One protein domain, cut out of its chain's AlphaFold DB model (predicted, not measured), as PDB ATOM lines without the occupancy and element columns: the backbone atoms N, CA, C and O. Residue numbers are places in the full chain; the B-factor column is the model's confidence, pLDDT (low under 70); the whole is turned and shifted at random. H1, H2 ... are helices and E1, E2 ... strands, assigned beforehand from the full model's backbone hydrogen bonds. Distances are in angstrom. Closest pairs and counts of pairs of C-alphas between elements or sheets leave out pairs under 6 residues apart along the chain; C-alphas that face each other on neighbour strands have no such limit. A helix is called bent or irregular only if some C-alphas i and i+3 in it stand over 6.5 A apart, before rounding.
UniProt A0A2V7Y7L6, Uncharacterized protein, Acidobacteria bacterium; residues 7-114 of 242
ATOM      1  N   SER A   7      20.718  25.829   9.684       50.12
ATOM      2  CA  SER A   7      19.366  25.287   9.671       50.12
ATOM      3  C   SER A   7      19.463  23.798   9.989       50.12
ATOM      4  O   SER A   7      20.267  23.074   9.413       50.12
ATOM      5  N   GLY A   8      18.687  23.333  10.967       58.81
ATOM      6  CA  GLY A   8      18.576  21.905  11.282       58.81
ATOM      7  C   GLY A   8      17.757  21.128  10.246       58.81
ATOM      8  O   GLY A   8      17.397  19.984  10.502       58.81
ATOM      9  N   ALA A   9      17.420  21.753   9.113       69.56
ATOM     10  CA  ALA A   9      16.786  21.074   8.000       69.56
ATOM     11  C   ALA A   9      17.785  20.076   7.413       69.56
ATOM     12  O   ALA A   9      18.956  20.400   7.256       69.56
ATOM     13  N   LEU A  10      17.325  18.869   7.104       82.06
ATOM     14  CA  LEU A  10      18.126  17.837   6.437       82.06
ATOM     15  C   LEU A  10      17.563  17.480   5.061       82.06
ATOM     16  O   LEU A  10      18.256  16.859   4.255       82.06
ATOM     17  N   LEU A  11      16.309  17.859   4.819       87.19
ATOM     18  CA  LEU A  11      15.519  17.404   3.696       87.19
ATOM     19  C   LEU A  11      15.009  18.603   2.887       87.19
ATOM     20  O   LEU A  11      14.286  19.459   3.403       87.19
ATOM     21  N   LEU A  12      15.360  18.623   1.603       91.56
ATOM     22  CA  LEU A  12      14.928  19.608   0.616       91.56
ATOM     23  C   LEU A  12      13.736  19.076  -0.191       91.56
ATOM     24  O   LEU A  12      13.796  17.978  -0.740       91.56
ATOM     25  N   LEU A  13      12.676  19.875  -0.323       94.62
ATOM     26  CA  LEU A  13      11.633  19.657  -1.330       94.62
ATOM     27  C   LEU A  13      11.916  20.559  -2.532       94.62
ATOM     28  O   LEU A  13      11.861  21.781  -2.418       94.62
ATOM     29  N   VAL A  14      12.212  19.955  -3.677       94.19
ATOM     30  CA  VAL A  14      12.302  20.660  -4.960       94.19
ATOM     31  C   VAL A  14      10.916  20.645  -5.592       94.19
ATOM     32  O   VAL A  14      10.312  19.581  -5.688       94.19
ATOM     33  N   GLN A  15      10.404  21.795  -6.027       91.44
ATOM     34  CA  GLN A  15       9.040  21.875  -6.558       91.44
ATOM     35  C   GLN A  15       8.896  21.196  -7.927       91.44
ATOM     36  O   GLN A  15       7.942  20.456  -8.144       91.44
ATOM     37  N   TRP A  16       9.868  21.387  -8.821       94.00
ATOM     38  CA  TRP A  16       9.931  20.737 -10.130       94.00
ATOM     39  C   TRP A  16      11.368  20.676 -10.651       94.00
ATOM     40  O   TRP A  16      12.192  21.547 -10.373       94.00
ATOM     41  N   ILE A  17      11.640  19.669 -11.477       95.50
ATOM     42  CA  ILE A  17      12.832  19.595 -12.335       95.50
ATOM     43  C   ILE A  17      12.506  19.835 -13.807       95.50
ATOM     44  O   ILE A  17      13.414  19.897 -14.631       95.50
ATOM     45  N   ALA A  18      11.226  19.991 -14.142       96.44
ATOM     46  CA  ALA A  18      10.779  20.509 -15.422       96.44
ATOM     47  C   ALA A  18       9.469  21.280 -15.238       96.44
ATOM     48  O   ALA A  18       8.540  20.775 -14.608       96.44
ATOM     49  N   VAL A  19       9.380  22.482 -15.796       95.31
ATOM     50  CA  VAL A  19       8.142  23.271 -15.813       95.31
ATOM     51  C   VAL A  19       7.967  23.892 -17.190       95.31
ATOM     52  O   VAL A  19       8.950  24.312 -17.799       95.31
ATOM     53  N   ASP A  20       6.734  23.878 -17.701       94.00
ATOM     54  CA  ASP A  20       6.387  24.399 -19.030       94.00
ATOM     55  C   ASP A  20       7.353  23.915 -20.123       94.00
ATOM     56  O   ASP A  20       7.933  24.690 -20.882       94.00
ATOM     57  N   GLU A  21       7.549  22.592 -20.159       91.50
ATOM     58  CA  GLU A  21       8.362  21.877 -21.159       91.50
ATOM     59  C   GLU A  21       9.860  22.231 -21.146       91.50
ATOM     60  O   GLU A  21      10.613  21.783 -22.009       91.50
ATOM     61  N   THR A  22      10.315  22.967 -20.131       95.88
ATOM     62  CA  THR A  22      11.724  23.297 -19.915       95.88
ATOM     63  C   THR A  22      12.286  22.487 -18.752       95.88
ATOM     64  O   THR A  22      11.816  22.602 -17.619       95.88
ATOM     65  N   ALA A  23      13.316  21.680 -19.010       96.19
ATOM     66  CA  ALA A  23      14.040  20.924 -17.994       96.19
ATOM     67  C   ALA A  23      15.088  21.773 -17.271       96.19
ATOM     68  O   ALA A  23      15.896  22.471 -17.879       96.19
ATOM     69  N   PHE A  24      15.143  21.601 -15.959       95.38
ATOM     70  CA  PHE A  24      16.167  22.130 -15.064       95.38
ATOM     71  C   PHE A  24      17.151  21.040 -14.635       95.38
ATOM     72  O   PHE A  24      17.917  21.231 -13.700       95.38
ATOM     73  N   VAL A  25      17.162  19.907 -15.329       94.94
ATOM     74  CA  VAL A  25      18.117  18.804 -15.179       94.94
ATOM     75  C   VAL A  25      18.672  18.430 -16.547       94.94
ATOM     76  O   VAL A  25      18.067  18.733 -17.574       94.94
ATOM     77  N   GLU A  26      19.823  17.765 -16.568       94.31
ATOM     78  CA  GLU A  26      20.400  17.253 -17.810       94.31
ATOM     79  C   GLU A  26      19.506  16.170 -18.418       94.31
ATOM     80  O   GLU A  26      19.202  15.160 -17.782       94.31
ATOM     81  N   THR A  27      19.070  16.382 -19.659       93.75
ATOM     82  CA  THR A  27      18.236  15.431 -20.393       93.75
ATOM     83  C   THR A  27      18.320  15.663 -21.897       93.75
ATOM     84  O   THR A  27      18.600  16.764 -22.362       93.75
ATOM     85  N   THR A  28      18.038  14.618 -22.670       91.19
ATOM     86  CA  THR A  28      17.889  14.684 -24.130       91.19
ATOM     87  C   THR A  28      16.430  14.587 -24.578       91.19
ATOM     88  O   THR A  28      16.160  14.561 -25.775       91.19
ATOM     89  N   THR A  29      15.480  14.472 -23.643       89.75
ATOM     90  CA  THR A  29      14.060  14.215 -23.948       89.75
ATOM     91  C   THR A  29      13.208  15.480 -24.033       89.75
ATOM     92  O   THR A  29      12.046  15.390 -24.414       89.75
ATOM     93  N   MET A  30      13.746  16.637 -23.640       93.38
ATOM     94  CA  MET A  30      13.064  17.935 -23.683       93.38
ATOM     95  C   MET A  30      14.082  19.088 -23.690       93.38
ATOM     96  O   MET A  30      15.233  18.868 -23.302       93.38
ATOM     97  N   PRO A  31      13.687  20.302 -24.118       96.06
ATOM     98  CA  PRO A  31      14.530  21.490 -24.027       96.06
ATOM     99  C   PRO A  31      15.021  21.744 -22.601       96.06
ATOM    100  O   PRO A  31      14.257  21.650 -21.644       96.06
ATOM    101  N   MET A  32      16.297  22.089 -22.459       96.06
ATOM    102  CA  MET A  32      16.893  22.438 -21.171       96.06
ATOM    103  C   MET A  32      16.921  23.952 -20.971       96.06
ATOM    104  O   MET A  32      17.095  24.715 -21.925       96.06
ATOM    105  N   ALA A  33      16.801  24.381 -19.717       94.19
ATOM    106  CA  ALA A  33      16.992  25.767 -19.332       94.19
ATOM    107  C   ALA A  33      18.412  26.242 -19.713       94.19
ATOM    108  O   ALA A  33      19.365  25.467 -19.600       94.19
ATOM    109  N   PRO A  34      18.594  27.525 -20.087       92.19
ATOM    110  CA  PRO A  34      19.911  28.069 -20.439       92.19
ATOM    111  C   PRO A  34      20.951  27.954 -19.317       92.19
ATOM    112  O   PRO A  34      22.149  27.899 -19.579       92.19
ATOM    113  N   SER A  35      20.489  27.933 -18.064       90.88
ATOM    114  CA  SER A  35      21.304  27.678 -16.884       90.88
ATOM    115  C   SER A  35      20.580  26.680 -15.996       90.88
ATOM    116  O   SER A  35      19.436  26.910 -15.603       90.88
ATOM    117  N   LEU A  36      21.263  25.594 -15.642       92.06
ATOM    118  CA  LEU A  36      20.752  24.637 -14.668       92.06
ATOM    119  C   LEU A  36      21.042  25.123 -13.243       92.06
ATOM    120  O   LEU A  36      22.041  25.820 -13.024       92.06
ATOM    121  N   PRO A  37      20.219  24.739 -12.253       92.12
ATOM    122  CA  PRO A  37      20.600  24.865 -10.857       92.12
ATOM    123  C   PRO A  37      21.924  24.127 -10.597       92.12
ATOM    124  O   PRO A  37      22.191  23.097 -11.222       92.12
ATOM    125  N   PRO A  38      22.771  24.619  -9.678       93.06
ATOM    126  CA  PRO A  38      24.066  24.013  -9.390       93.06
ATOM    127  C   PRO A  38      23.895  22.733  -8.551       93.06
ATOM    128  O   PRO A  38      24.251  22.701  -7.374       93.06
ATOM    129  N   TRP A  39      23.327  21.678  -9.142       94.19
ATOM    130  CA  TRP A  39      22.894  20.468  -8.437       94.19
ATOM    131  C   TRP A  39      24.009  19.760  -7.673       94.19
ATOM    132  O   TRP A  39      23.761  19.310  -6.561       94.19
ATOM    133  N   GLN A  40      25.231  19.707  -8.218       94.50
ATOM    134  CA  GLN A  40      26.392  19.161  -7.501       94.50
ATOM    135  C   GLN A  40      26.620  19.885  -6.176       94.50
ATOM    136  O   GLN A  40      26.725  19.254  -5.134       94.50
ATOM    137  N   ARG A  41      26.635  21.221  -6.217       93.88
ATOM    138  CA  ARG A  41      26.811  22.029  -5.015       93.88
ATOM    139  C   ARG A  41      25.649  21.812  -4.049       93.88
ATOM    140  O   ARG A  41      25.892  21.644  -2.866       93.88
ATOM    141  N   ILE A  42      24.408  21.812  -4.544       90.62
ATOM    142  CA  ILE A  42      23.217  21.592  -3.708       90.62
ATOM    143  C   ILE A  42      23.299  20.234  -2.997       90.62
ATOM    144  O   ILE A  42      23.005  20.169  -1.812       90.62
ATOM    145  N   ALA A  43      23.751  19.176  -3.676       92.31
ATOM    146  CA  ALA A  43      23.897  17.841  -3.089       92.31
ATOM    147  C   ALA A  43      24.889  17.784  -1.909       92.31
ATOM    148  O   ALA A  43      24.803  16.889  -1.072       92.31
ATOM    149  N   GLU A  44      25.831  18.726  -1.841       92.62
ATOM    150  CA  GLU A  44      26.834  18.821  -0.775       92.62
ATOM    151  C   GLU A  44      26.355  19.662   0.420       92.62
ATOM    152  O   GLU A  44      27.002  19.685   1.471       92.62
ATOM    153  N   GLU A  45      25.227  20.361   0.290       90.12
ATOM    154  CA  GLU A  45      24.741  21.265   1.325       90.12
ATOM    155  C   GLU A  45      24.097  20.486   2.498       90.12
ATOM    156  O   GLU A  45      23.277  19.587   2.287       90.12
ATOM    157  N   PRO A  46      24.382  20.851   3.766       87.00
ATOM    158  CA  PRO A  46      23.831  20.170   4.944       87.00
ATOM    159  C   PRO A  46      22.301  20.144   5.035       87.00
ATOM    160  O   PRO A  46      21.757  19.298   5.739       87.00
ATOM    161  N   TRP A  47      21.618  21.059   4.343       85.31
ATOM    162  CA  TRP A  47      20.160  21.173   4.316       85.31
ATOM    163  C   TRP A  47      19.483  20.379   3.191       85.31
ATOM    164  O   TRP A  47      18.256  20.325   3.138       85.31
ATOM    165  N   ALA A  48      20.264  19.737   2.319       90.00
ATOM    166  CA  ALA A  48      19.791  18.942   1.187       90.00
ATOM    167  C   ALA A  48      20.354  17.509   1.203       90.00
ATOM    168  O   ALA A  48      20.545  16.897   0.151       90.00
ATOM    169  N   ARG A  49      20.624  16.954   2.396       92.44
ATOM    170  CA  ARG A  49      21.145  15.577   2.543       92.44
ATOM    171  C   ARG A  49      20.172  14.535   2.013       92.44
ATOM    172  O   ARG A  49      20.597  13.475   1.565       92.44
ATOM    173  N   GLU A  50      18.885  14.835   2.087       95.25
ATOM    174  CA  GLU A  50      17.809  14.076   1.469       95.25
ATOM    175  C   GLU A  50      16.980  15.011   0.591       95.25
ATOM    176  O   GLU A  50      16.722  16.160   0.953       95.25
ATOM    177  N   VAL A  51      16.548  14.531  -0.573       96.62
ATOM    178  CA  VAL A  51      15.755  15.334  -1.506       96.62
ATOM    179  C   VAL A  51      14.460  14.622  -1.857       96.62
ATOM    180  O   VAL A  51      14.459  13.460  -2.265       96.62
ATOM    181  N   ILE A  52      13.352  15.351  -1.737       97.75
ATOM    182  CA  ILE A  52      12.096  15.015  -2.402       97.75
ATOM    183  C   ILE A  52      12.077  15.789  -3.709       97.75
ATOM    184  O   ILE A  52      12.006  17.020  -3.708       97.75
ATOM    185  N   LEU A  53      12.213  15.068  -4.817       97.75
ATOM    186  CA  LEU A  53      12.425  15.678  -6.120       97.75
ATOM    187  C   LEU A  53      11.092  15.863  -6.846       97.75
ATOM    188  O   LEU A  53      10.412  14.891  -7.185       97.75
ATOM    189  N   GLY A  54      10.719  17.120  -7.063       97.62
ATOM    190  CA  GLY A  54       9.565  17.501  -7.865       97.62
ATOM    191  C   GLY A  54       9.744  17.129  -9.328       97.62
ATOM    192  O   GLY A  54      10.806  17.355  -9.899       97.62
ATOM    193  N   LEU A  55       8.705  16.560  -9.929       97.69
ATOM    194  CA  LEU A  55       8.690  16.082 -11.309       97.69
ATOM    195  C   LEU A  55       8.215  17.181 -12.280       97.69
ATOM    196  O   LEU A  55       8.466  18.362 -12.039       97.69
ATOM    197  N   ALA A  56       7.603  16.806 -13.409       97.25
ATOM    198  CA  ALA A  56       7.137  17.764 -14.405       97.25
ATOM    199  C   ALA A  56       5.876  18.496 -13.925       97.25
ATOM    200  O   ALA A  56       4.953  17.871 -13.399       97.25
ATOM    201  N   GLY A  57       5.814  19.805 -14.164       95.94
ATOM    202  CA  GLY A  57       4.654  20.640 -13.863       95.94
ATOM    203  C   GLY A  57       4.408  21.731 -14.905       95.94
ATOM    204  O   GLY A  57       5.090  21.817 -15.928       95.94
ATOM    205  N   ARG A  58       3.422  22.580 -14.620       94.50
ATOM    206  CA  ARG A  58       3.137  23.828 -15.339       94.50
ATOM    207  C   ARG A  58       2.860  24.923 -14.315       94.50
ATOM    208  O   ARG A  58       2.360  24.609 -13.236       94.50
ATOM    209  N   PHE A  59       3.171  26.177 -14.642       90.31
ATOM    210  CA  PHE A  59       2.830  27.302 -13.759       90.31
ATOM    211  C   PHE A  59       1.319  27.540 -13.702       90.31
ATOM    212  O   PHE A  59       0.775  27.836 -12.642       90.31
ATOM    213  N   ASP A  60       0.641  27.406 -14.842       94.00
ATOM    214  CA  ASP A  60      -0.810  27.545 -14.918       94.00
ATOM    215  C   ASP A  60      -1.488  26.239 -14.482       94.00
ATOM    216  O   ASP A  60      -1.380  25.204 -15.146       94.00
ATOM    217  N   GLU A  61      -2.199  26.288 -13.354       92.19
ATOM    218  CA  GLU A  61      -2.872  25.121 -12.772       92.19
ATOM    219  C   GLU A  61      -3.895  24.508 -13.741       92.19
ATOM    220  O   GLU A  61      -3.981  23.286 -13.883       92.19
ATOM    221  N   ARG A  62      -4.645  25.342 -14.471       93.56
ATOM    222  CA  ARG A  62      -5.650  24.869 -15.428       93.56
ATOM    223  C   ARG A  62      -4.993  24.108 -16.579       93.56
ATOM    224  O   ARG A  62      -5.494  23.053 -16.970       93.56
ATOM    225  N   ALA A  63      -3.877  24.606 -17.100       94.69
ATOM    226  CA  ALA A  63      -3.078  23.932 -18.111       94.69
ATOM    227  C   ALA A  63      -2.468  22.637 -17.561       94.69
ATOM    228  O   ALA A  63      -2.463  21.630 -18.267       94.69
ATOM    229  N   ALA A  64      -2.010  22.625 -16.303       94.62
ATOM    230  CA  ALA A  64      -1.498  21.417 -15.655       94.62
ATOM    231  C   ALA A  64      -2.566  20.313 -15.595       94.62
ATOM    232  O   ALA A  64      -2.308  19.171 -15.976       94.62
ATOM    233  N   ARG A  65      -3.788  20.663 -15.178       94.88
ATOM    234  CA  ARG A  65      -4.930  19.735 -15.107       94.88
ATOM    235  C   ARG A  65      -5.361  19.243 -16.485       94.88
ATOM    236  O   ARG A  65      -5.654  18.061 -16.646       94.88
ATOM    237  N   ALA A  66      -5.373  20.130 -17.479       93.81
ATOM    238  CA  ALA A  66      -5.737  19.784 -18.852       93.81
ATOM    239  C   ALA A  66      -4.726  18.839 -19.526       93.81
ATOM    240  O   ALA A  66      -5.114  18.061 -20.395       93.81
ATOM    241  N   ASP A  67      -3.452  18.884 -19.124       94.31
ATOM    242  CA  ASP A  67      -2.356  18.124 -19.740       94.31
ATOM    243  C   ASP A  67      -1.799  17.009 -18.836       94.31
ATOM    244  O   ASP A  67      -0.650  16.571 -18.954       94.31
ATOM    245  N   ILE A  68      -2.618  16.539 -17.895       95.25
ATOM    246  CA  ILE A  68      -2.169  15.697 -16.786       95.25
ATOM    247  C   ILE A  68      -1.527  14.373 -17.221       95.25
ATOM    248  O   ILE A  68      -0.570  13.909 -16.599       95.25
ATOM    249  N   GLY A  69      -2.010  13.786 -18.321       96.31
ATOM    250  CA  GLY A  69      -1.444  12.566 -18.897       96.31
ATOM    251  C   GLY A  69      -0.016  12.774 -19.403       96.31
ATOM    252  O   GLY A  69       0.879  12.013 -19.036       96.31
ATOM    253  N   ARG A  70       0.232  13.853 -20.161       96.19
ATOM    254  CA  ARG A  70       1.585  14.176 -20.646       96.19
ATOM    255  C   ARG A  70       2.520  14.529 -19.501       96.19
ATOM    256  O   ARG A  70       3.679  14.121 -19.517       96.19
ATOM    257  N   LEU A  71       2.024  15.241 -18.486       97.00
ATOM    258  CA  LEU A  71       2.811  15.526 -17.286       97.00
ATOM    259  C   LEU A  71       3.213  14.244 -16.556       97.00
ATOM    260  O   LEU A  71       4.362  14.143 -16.129       97.00
ATOM    261  N   ALA A  72       2.326  13.252 -16.447       97.75
ATOM    262  CA  ALA A  72       2.659  11.958 -15.853       97.75
ATOM    263  C   ALA A  72       3.714  11.195 -16.679       97.75
ATOM    264  O   ALA A  72       4.695  10.706 -16.118       97.75
ATOM    265  N   GLU A  73       3.585  11.156 -18.008       97.19
ATOM    266  CA  GLU A  73       4.563  10.511 -18.902       97.19
ATOM    267  C   GLU A  73       5.947  11.180 -18.850       97.19
ATOM    268  O   GLU A  73       6.982  10.507 -18.717       97.19
ATOM    269  N   ALA A  74       5.977  12.515 -18.906       96.88
ATOM    270  CA  ALA A  74       7.197  13.300 -18.764       96.88
ATOM    271  C   ALA A  74       7.832  13.067 -17.387       96.88
ATOM    272  O   ALA A  74       9.031  12.805 -17.295       96.88
ATOM    273  N   SER A  75       7.023  13.070 -16.328       98.06
ATOM    274  CA  SER A  75       7.449  12.801 -14.952       98.06
ATOM    275  C   SER A  75       8.059  11.408 -14.794       98.06
ATOM    276  O   SER A  75       9.148  11.277 -14.237       98.06
ATOM    277  N   ALA A  76       7.423  10.371 -15.342       97.62
ATOM    278  CA  ALA A  76       7.957   9.010 -15.329       97.62
ATOM    279  C   ALA A  76       9.301   8.914 -16.071       97.62
ATOM    280  O   ALA A  76      10.178   8.143 -15.680       97.62
ATOM    281  N   THR A  77       9.477   9.697 -17.137       96.12
ATOM    282  CA  THR A  77      10.731   9.761 -17.899       96.12
ATOM    283  C   THR A  77      11.835  10.473 -17.132       96.12
ATOM    284  O   THR A  77      12.923   9.916 -16.984       96.12
ATOM    285  N   LEU A  78      11.546  11.655 -16.589       95.50
ATOM    286  CA  LEU A  78      12.487  12.439 -15.791       95.50
ATOM    287  C   LEU A  78      12.932  11.690 -14.530       95.50
ATOM    288  O   LEU A  78      14.100  11.757 -14.159       95.50
ATOM    289  N   ALA A  79      12.038  10.906 -13.924       96.62
ATOM    290  CA  ALA A  79      12.343  10.099 -12.748       96.62
ATOM    291  C   ALA A  79      13.458   9.056 -12.952       96.62
ATOM    292  O   ALA A  79      14.040   8.567 -11.986       96.62
ATOM    293  N   ARG A  80      13.755   8.686 -14.204       95.44
ATOM    294  CA  ARG A  80      14.810   7.717 -14.542       95.44
ATOM    295  C   ARG A  80      16.177   8.366 -14.758       95.44
ATOM    296  O   ARG A  80      17.164   7.649 -14.931       95.44
ATOM    297  N   LEU A  81      16.244   9.696 -14.786       94.12
ATOM    298  CA  LEU A  81      17.493  10.418 -14.979       94.12
ATOM    299  C   LEU A  81      18.382  10.285 -13.744       94.12
ATOM    300  O   LEU A  81      17.917  10.293 -12.604       94.12
ATOM    301  N   LYS A  82      19.691  10.188 -13.976       91.94
ATOM    302  CA  LYS A  82      20.665  10.266 -12.889       91.94
ATOM    303  C   LYS A  82      20.825  11.721 -12.481       91.94
ATOM    304  O   LYS A  82      21.020  12.585 -13.329       91.94
ATOM    305  N   THR A  83      20.788  11.971 -11.180       93.75
ATOM    306  CA  THR A  83      21.080  13.284 -10.601       93.75
ATOM    307  C   THR A  83      22.166  13.117  -9.537       93.75
ATOM    308  O   THR A  83      22.332  12.011  -9.016       93.75
ATOM    309  N   PRO A  84      22.920  14.174  -9.198       95.25
ATOM    310  CA  PRO A  84      23.856  14.122  -8.074       95.25
ATOM    311  C   PRO A  84      23.155  14.127  -6.705       95.25
ATOM    312  O   PRO A  84      23.818  13.987  -5.683       95.25
ATOM    313  N   LEU A  85      21.832  14.318  -6.667       96.19
ATOM    314  CA  LEU A  85      21.053  14.454  -5.442       96.19
ATOM    315  C   LEU A  85      20.763  13.081  -4.823       96.19
ATOM    316  O   LEU A  85      20.472  12.112  -5.528       96.19
ATOM    317  N   ASN A  86      20.738  13.018  -3.492       96.94
ATOM    318  CA  ASN A  86      20.209  11.866  -2.766       96.94
ATOM    319  C   ASN A  86      18.671  11.916  -2.752       96.94
ATOM    320  O   ASN A  86      18.054  12.417  -1.808       96.94
ATOM    321  N   VAL A  87      18.051  11.455  -3.838       97.56
ATOM    322  CA  VAL A  87      16.590  11.445  -3.991       97.56
ATOM    323  C   VAL A  87      15.986  10.318  -3.151       97.56
ATOM    324  O   VAL A  87      16.168   9.142  -3.460       97.56
ATOM    325  N   VAL A  88      15.237  10.682  -2.107       97.56
ATOM    326  CA  VAL A  88      14.589   9.729  -1.181       97.56
ATOM    327  C   VAL A  88      13.090   9.566  -1.437       97.56
ATOM    328  O   VAL A  88      12.487   8.597  -0.982       97.56
ATOM    329  N   ALA A  89      12.475  10.508  -2.155       98.06
ATOM    330  CA  ALA A  89      11.096  10.426  -2.619       98.06
ATOM    331  C   ALA A  89      10.858  11.373  -3.802       98.06
ATOM    332  O   ALA A  89      11.703  12.200  -4.151       98.06
ATOM    333  N   TRP A  90       9.671  11.273  -4.386       98.69
ATOM    334  CA  TRP A  90       9.252  12.039  -5.550       98.69
ATOM    335  C   TRP A  90       8.014  12.863  -5.240       98.69
ATOM    336  O   TRP A  90       7.169  12.453  -4.444       98.69
ATOM    337  N   TYR A  91       7.896  14.015  -5.887       98.50
ATOM    338  CA  TYR A  91       6.750  14.902  -5.754       98.50
ATOM    339  C   TYR A  91       6.145  15.165  -7.134       98.50
ATOM    340  O   TYR A  91       6.834  15.616  -8.044       98.50
ATOM    341  N   PHE A  92       4.864  14.845  -7.310       97.88
ATOM    342  CA  PHE A  92       4.122  15.191  -8.515       97.88
ATOM    343  C   PHE A  92       3.396  16.522  -8.273       97.88
ATOM    344  O   PHE A  92       2.464  16.553  -7.466       97.88
ATOM    345  N   PRO A  93       3.836  17.624  -8.909       93.94
ATOM    346  CA  PRO A  93       3.550  18.973  -8.424       93.94
ATOM    347  C   PRO A  93       2.176  19.522  -8.808       93.94
ATOM    348  O   PRO A  93       1.893  20.679  -8.521       93.94
ATOM    349  N   VAL A  94       1.327  18.727  -9.464       94.12
ATOM    350  CA  VAL A  94      -0.018  19.174  -9.833       94.12
ATOM    351  C   VAL A  94      -0.866  19.333  -8.577       94.12
ATOM    352  O   VAL A  94      -1.039  18.388  -7.806       94.12
ATOM    353  N   GLU A  95      -1.391  20.539  -8.387       93.31
ATOM    354  CA  GLU A  95      -2.161  20.889  -7.202       93.31
ATOM    355  C   GLU A  95      -3.610  20.414  -7.320       93.31
ATOM    356  O   GLU A  95      -4.301  20.645  -8.320       93.31
ATOM    357  N   ILE A  96      -4.066  19.728  -6.275       95.25
ATOM    358  CA  ILE A  96      -5.396  19.132  -6.193       95.25
ATOM    359  C   ILE A  96      -6.234  19.913  -5.191       95.25
ATOM    360  O   ILE A  96      -5.831  20.105  -4.044       95.25
ATOM    361  N   ASP A  97      -7.441  20.278  -5.608       95.12
ATOM    362  CA  ASP A  97      -8.438  20.897  -4.746       95.12
ATOM    363  C   ASP A  97      -9.840  20.292  -4.988       95.12
ATOM    364  O   ASP A  97     -10.054  19.620  -6.004       95.12
ATOM    365  N   PRO A  98     -10.809  20.506  -4.076       93.88
ATOM    366  CA  PRO A  98     -12.151  19.920  -4.159       93.88
ATOM    367  C   PRO A  98     -12.946  20.237  -5.433       93.88
ATOM    368  O   PRO A  98     -13.913  19.534  -5.728       93.88
ATOM    369  N   THR A  99     -12.586  21.285  -6.175       93.75
ATOM    370  CA  THR A  99     -13.278  21.691  -7.405       93.75
ATOM    371  C   THR A  99     -12.882  20.857  -8.621       93.75
ATOM    372  O   THR A  99     -13.599  20.870  -9.624       93.75
ATOM    373  N   TRP A 100     -11.784  20.097  -8.551       94.31
ATOM    374  CA  TRP A 100     -11.330  19.283  -9.674       94.31
ATOM    375  C   TRP A 100     -12.096  17.957  -9.756       94.31
ATOM    376  O   TRP A 100     -11.690  16.933  -9.205       94.31
ATOM    377  N   ALA A 101     -13.217  17.971 -10.477       88.94
ATOM    378  CA  ALA A 101     -14.095  16.811 -10.639       88.94
ATOM    379  C   ALA A 101     -13.375  15.586 -11.237       88.94
ATOM    380  O   ALA A 101     -13.654  14.443 -10.868       88.94
ATOM    381  N   GLU A 102     -12.419  15.813 -12.136       91.19
ATOM    382  CA  GLU A 102     -11.663  14.768 -12.820       91.19
ATOM    383  C   GLU A 102     -10.442  14.275 -12.030       91.19
ATOM    384  O   GLU A 102      -9.727  13.409 -12.533       91.19
ATOM    385  N   ALA A 103     -10.204  14.742 -10.796       91.94
ATOM    386  CA  ALA A 103      -9.036  14.345  -9.998       91.94
ATOM    387  C   ALA A 103      -8.910  12.820  -9.822       91.94
ATOM    388  O   ALA A 103      -7.808  12.289  -9.781       91.94
ATOM    389  N   GLN A 104     -10.024  12.081  -9.819       92.50
ATOM    390  CA  GLN A 104     -10.013  10.612  -9.780       92.50
ATOM    391  C   GLN A 104      -9.261   9.953 -10.954       92.50
ATOM    392  O   GLN A 104      -8.755   8.841 -10.812       92.50
ATOM    393  N   SER A 105      -9.137  10.640 -12.096       92.44
ATOM    394  CA  SER A 105      -8.342  10.177 -13.244       92.44
ATOM    395  C   SER A 105      -6.836  10.132 -12.959       92.44
ATOM    396  O   SER A 105      -6.101   9.452 -13.674       92.44
ATOM    397  N   LEU A 106      -6.371  10.782 -11.885       95.56
ATOM    398  CA  LEU A 106      -4.981  10.726 -11.443       95.56
ATOM    399  C   LEU A 106      -4.581   9.350 -10.926       95.56
ATOM    400  O   LEU A 106      -3.420   8.987 -11.060       95.56
ATOM    401  N   ALA A 107      -5.497   8.581 -10.333       96.31
ATOM    402  CA  ALA A 107      -5.161   7.310  -9.689       96.31
ATOM    403  C   ALA A 107      -4.325   6.363 -10.583       96.31
ATOM    404  O   ALA A 107      -3.238   5.963 -10.153       96.31
ATOM    405  N   PRO A 108      -4.741   6.042 -11.829       96.94
ATOM    406  CA  PRO A 108      -3.920   5.233 -12.730       96.94
ATOM    407  C   PRO A 108      -2.621   5.928 -13.162       96.94
ATOM    408  O   PRO A 108      -1.617   5.248 -13.346       96.94
ATOM    409  N   LEU A 109      -2.600   7.260 -13.291       97.69
ATOM    410  CA  LEU A 109      -1.394   8.009 -13.666       97.69
ATOM    411  C   LEU A 109      -0.338   7.968 -12.555       97.69
ATOM    412  O   LEU A 109       0.830   7.689 -12.820       97.69
ATOM    413  N   LEU A 110      -0.746   8.163 -11.298       97.94
ATOM    414  CA  LEU A 110       0.135   8.107 -10.127       97.94
ATOM    415  C   LEU A 110       0.775   6.725  -9.951       97.94
ATOM    416  O   LEU A 110       1.898   6.636  -9.463       97.94
ATOM    417  N   ALA A 111       0.097   5.655 -10.374       96.44
ATOM    418  CA  ALA A 111       0.647   4.300 -10.347       96.44
ATOM    419  C   ALA A 111       1.827   4.101 -11.320       96.44
ATOM    420  O   ALA A 111       2.598   3.159 -11.155       96.44
ATOM    421  N   THR A 112       1.986   4.979 -12.318       97.06
ATOM    422  CA  THR A 112       3.115   4.942 -13.269       97.06
ATOM    423  C   THR A 112       4.360   5.676 -12.760       97.06
ATOM    424  O   THR A 112       5.435   5.558 -13.353       97.06
ATOM    425  N   LEU A 113       4.225   6.440 -11.674       98.44
ATOM    426  CA  LEU A 113       5.274   7.288 -11.118       98.44
ATOM    427  C   LEU A 113       6.105   6.539 -10.060       98.44
ATOM    428  O   LEU A 113       5.615   5.607  -9.417       98.44
ATOM    429  N   PRO A 114       7.378   6.927  -9.856       97.81
ATOM    430  CA  PRO A 114       8.262   6.274  -8.891       97.81
ATOM    431  C   PRO A 114       7.786   6.437  -7.437       97.81
ATOM    432  O   PRO A 114       7.063   7.372  -7.095       97.81
TER     433      PRO A 114
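AT A GLANCE: This is residues 7 to 114 of the 242 residues of an uncharacterized protein of Acidobacteria bacterium (UniProt A0A2V7Y7L6). A small, twisted sheet of three parallel strands has helix H3 over its long edge strand E3, and a looped stretch, residues 15 to 38, lies on the same side as H3. H2 and H4 sit towards the far end of E3, and short H1 sits at the opposite end of the domain. The 108 printed residues run E1 H1 E2 H2 H3 E3 H4, sheet order E1 E2 E3; the class is mixed, with 51 residues in named elements, under half. The whole is compact, radius of gyration of the C-alphas 14.3 A, spanning 42 by 32 by 23 A.

IN THESE COORDINATES: Find C-alpha 11 at (15.519, 17.404, 3.696), where E1, residues 11 to 14, begins. E2 is residues 50 to 54, 12.9 A; E3, residues 87 to 96, runs 23.4 A. H1 is residues 39 to 43, H2 61 to 66, H3 68 to 78, 15.0 A. H4, residues 101 to 110, 16.7 A, ends at C-alpha 110 (0.135, 8.107, -10.127); it is irregular, C-alphas 101 and 104 being 7.5 A apart.

HOW THE PARTS SIT: Look for N 12 and O 50, 2.9 A, between E1 and E2, and N 91 and O 53, 3.0 A, between E2 and E3. E1, H1, E2 and E2, H2 H3, E3 are strand-helix-strand units, parallel neighbour strands joined through helices, with right-handed crossovers. H3 runs along E3, 14 degrees on the local plane. H3 and H4 touch, closest C-alphas Ala 72 and Leu 109, 6.1 A. H1, H2 and H3 have every O i to N i+4 pair within hydrogen-bond range; H4 has 1 of 6, and 4 of 7 O i to N i+3.

THE WHOLE: The printed part has no cut. The link E1 to H1, 24 residues, is long. Residues 7 to 9 are under 70.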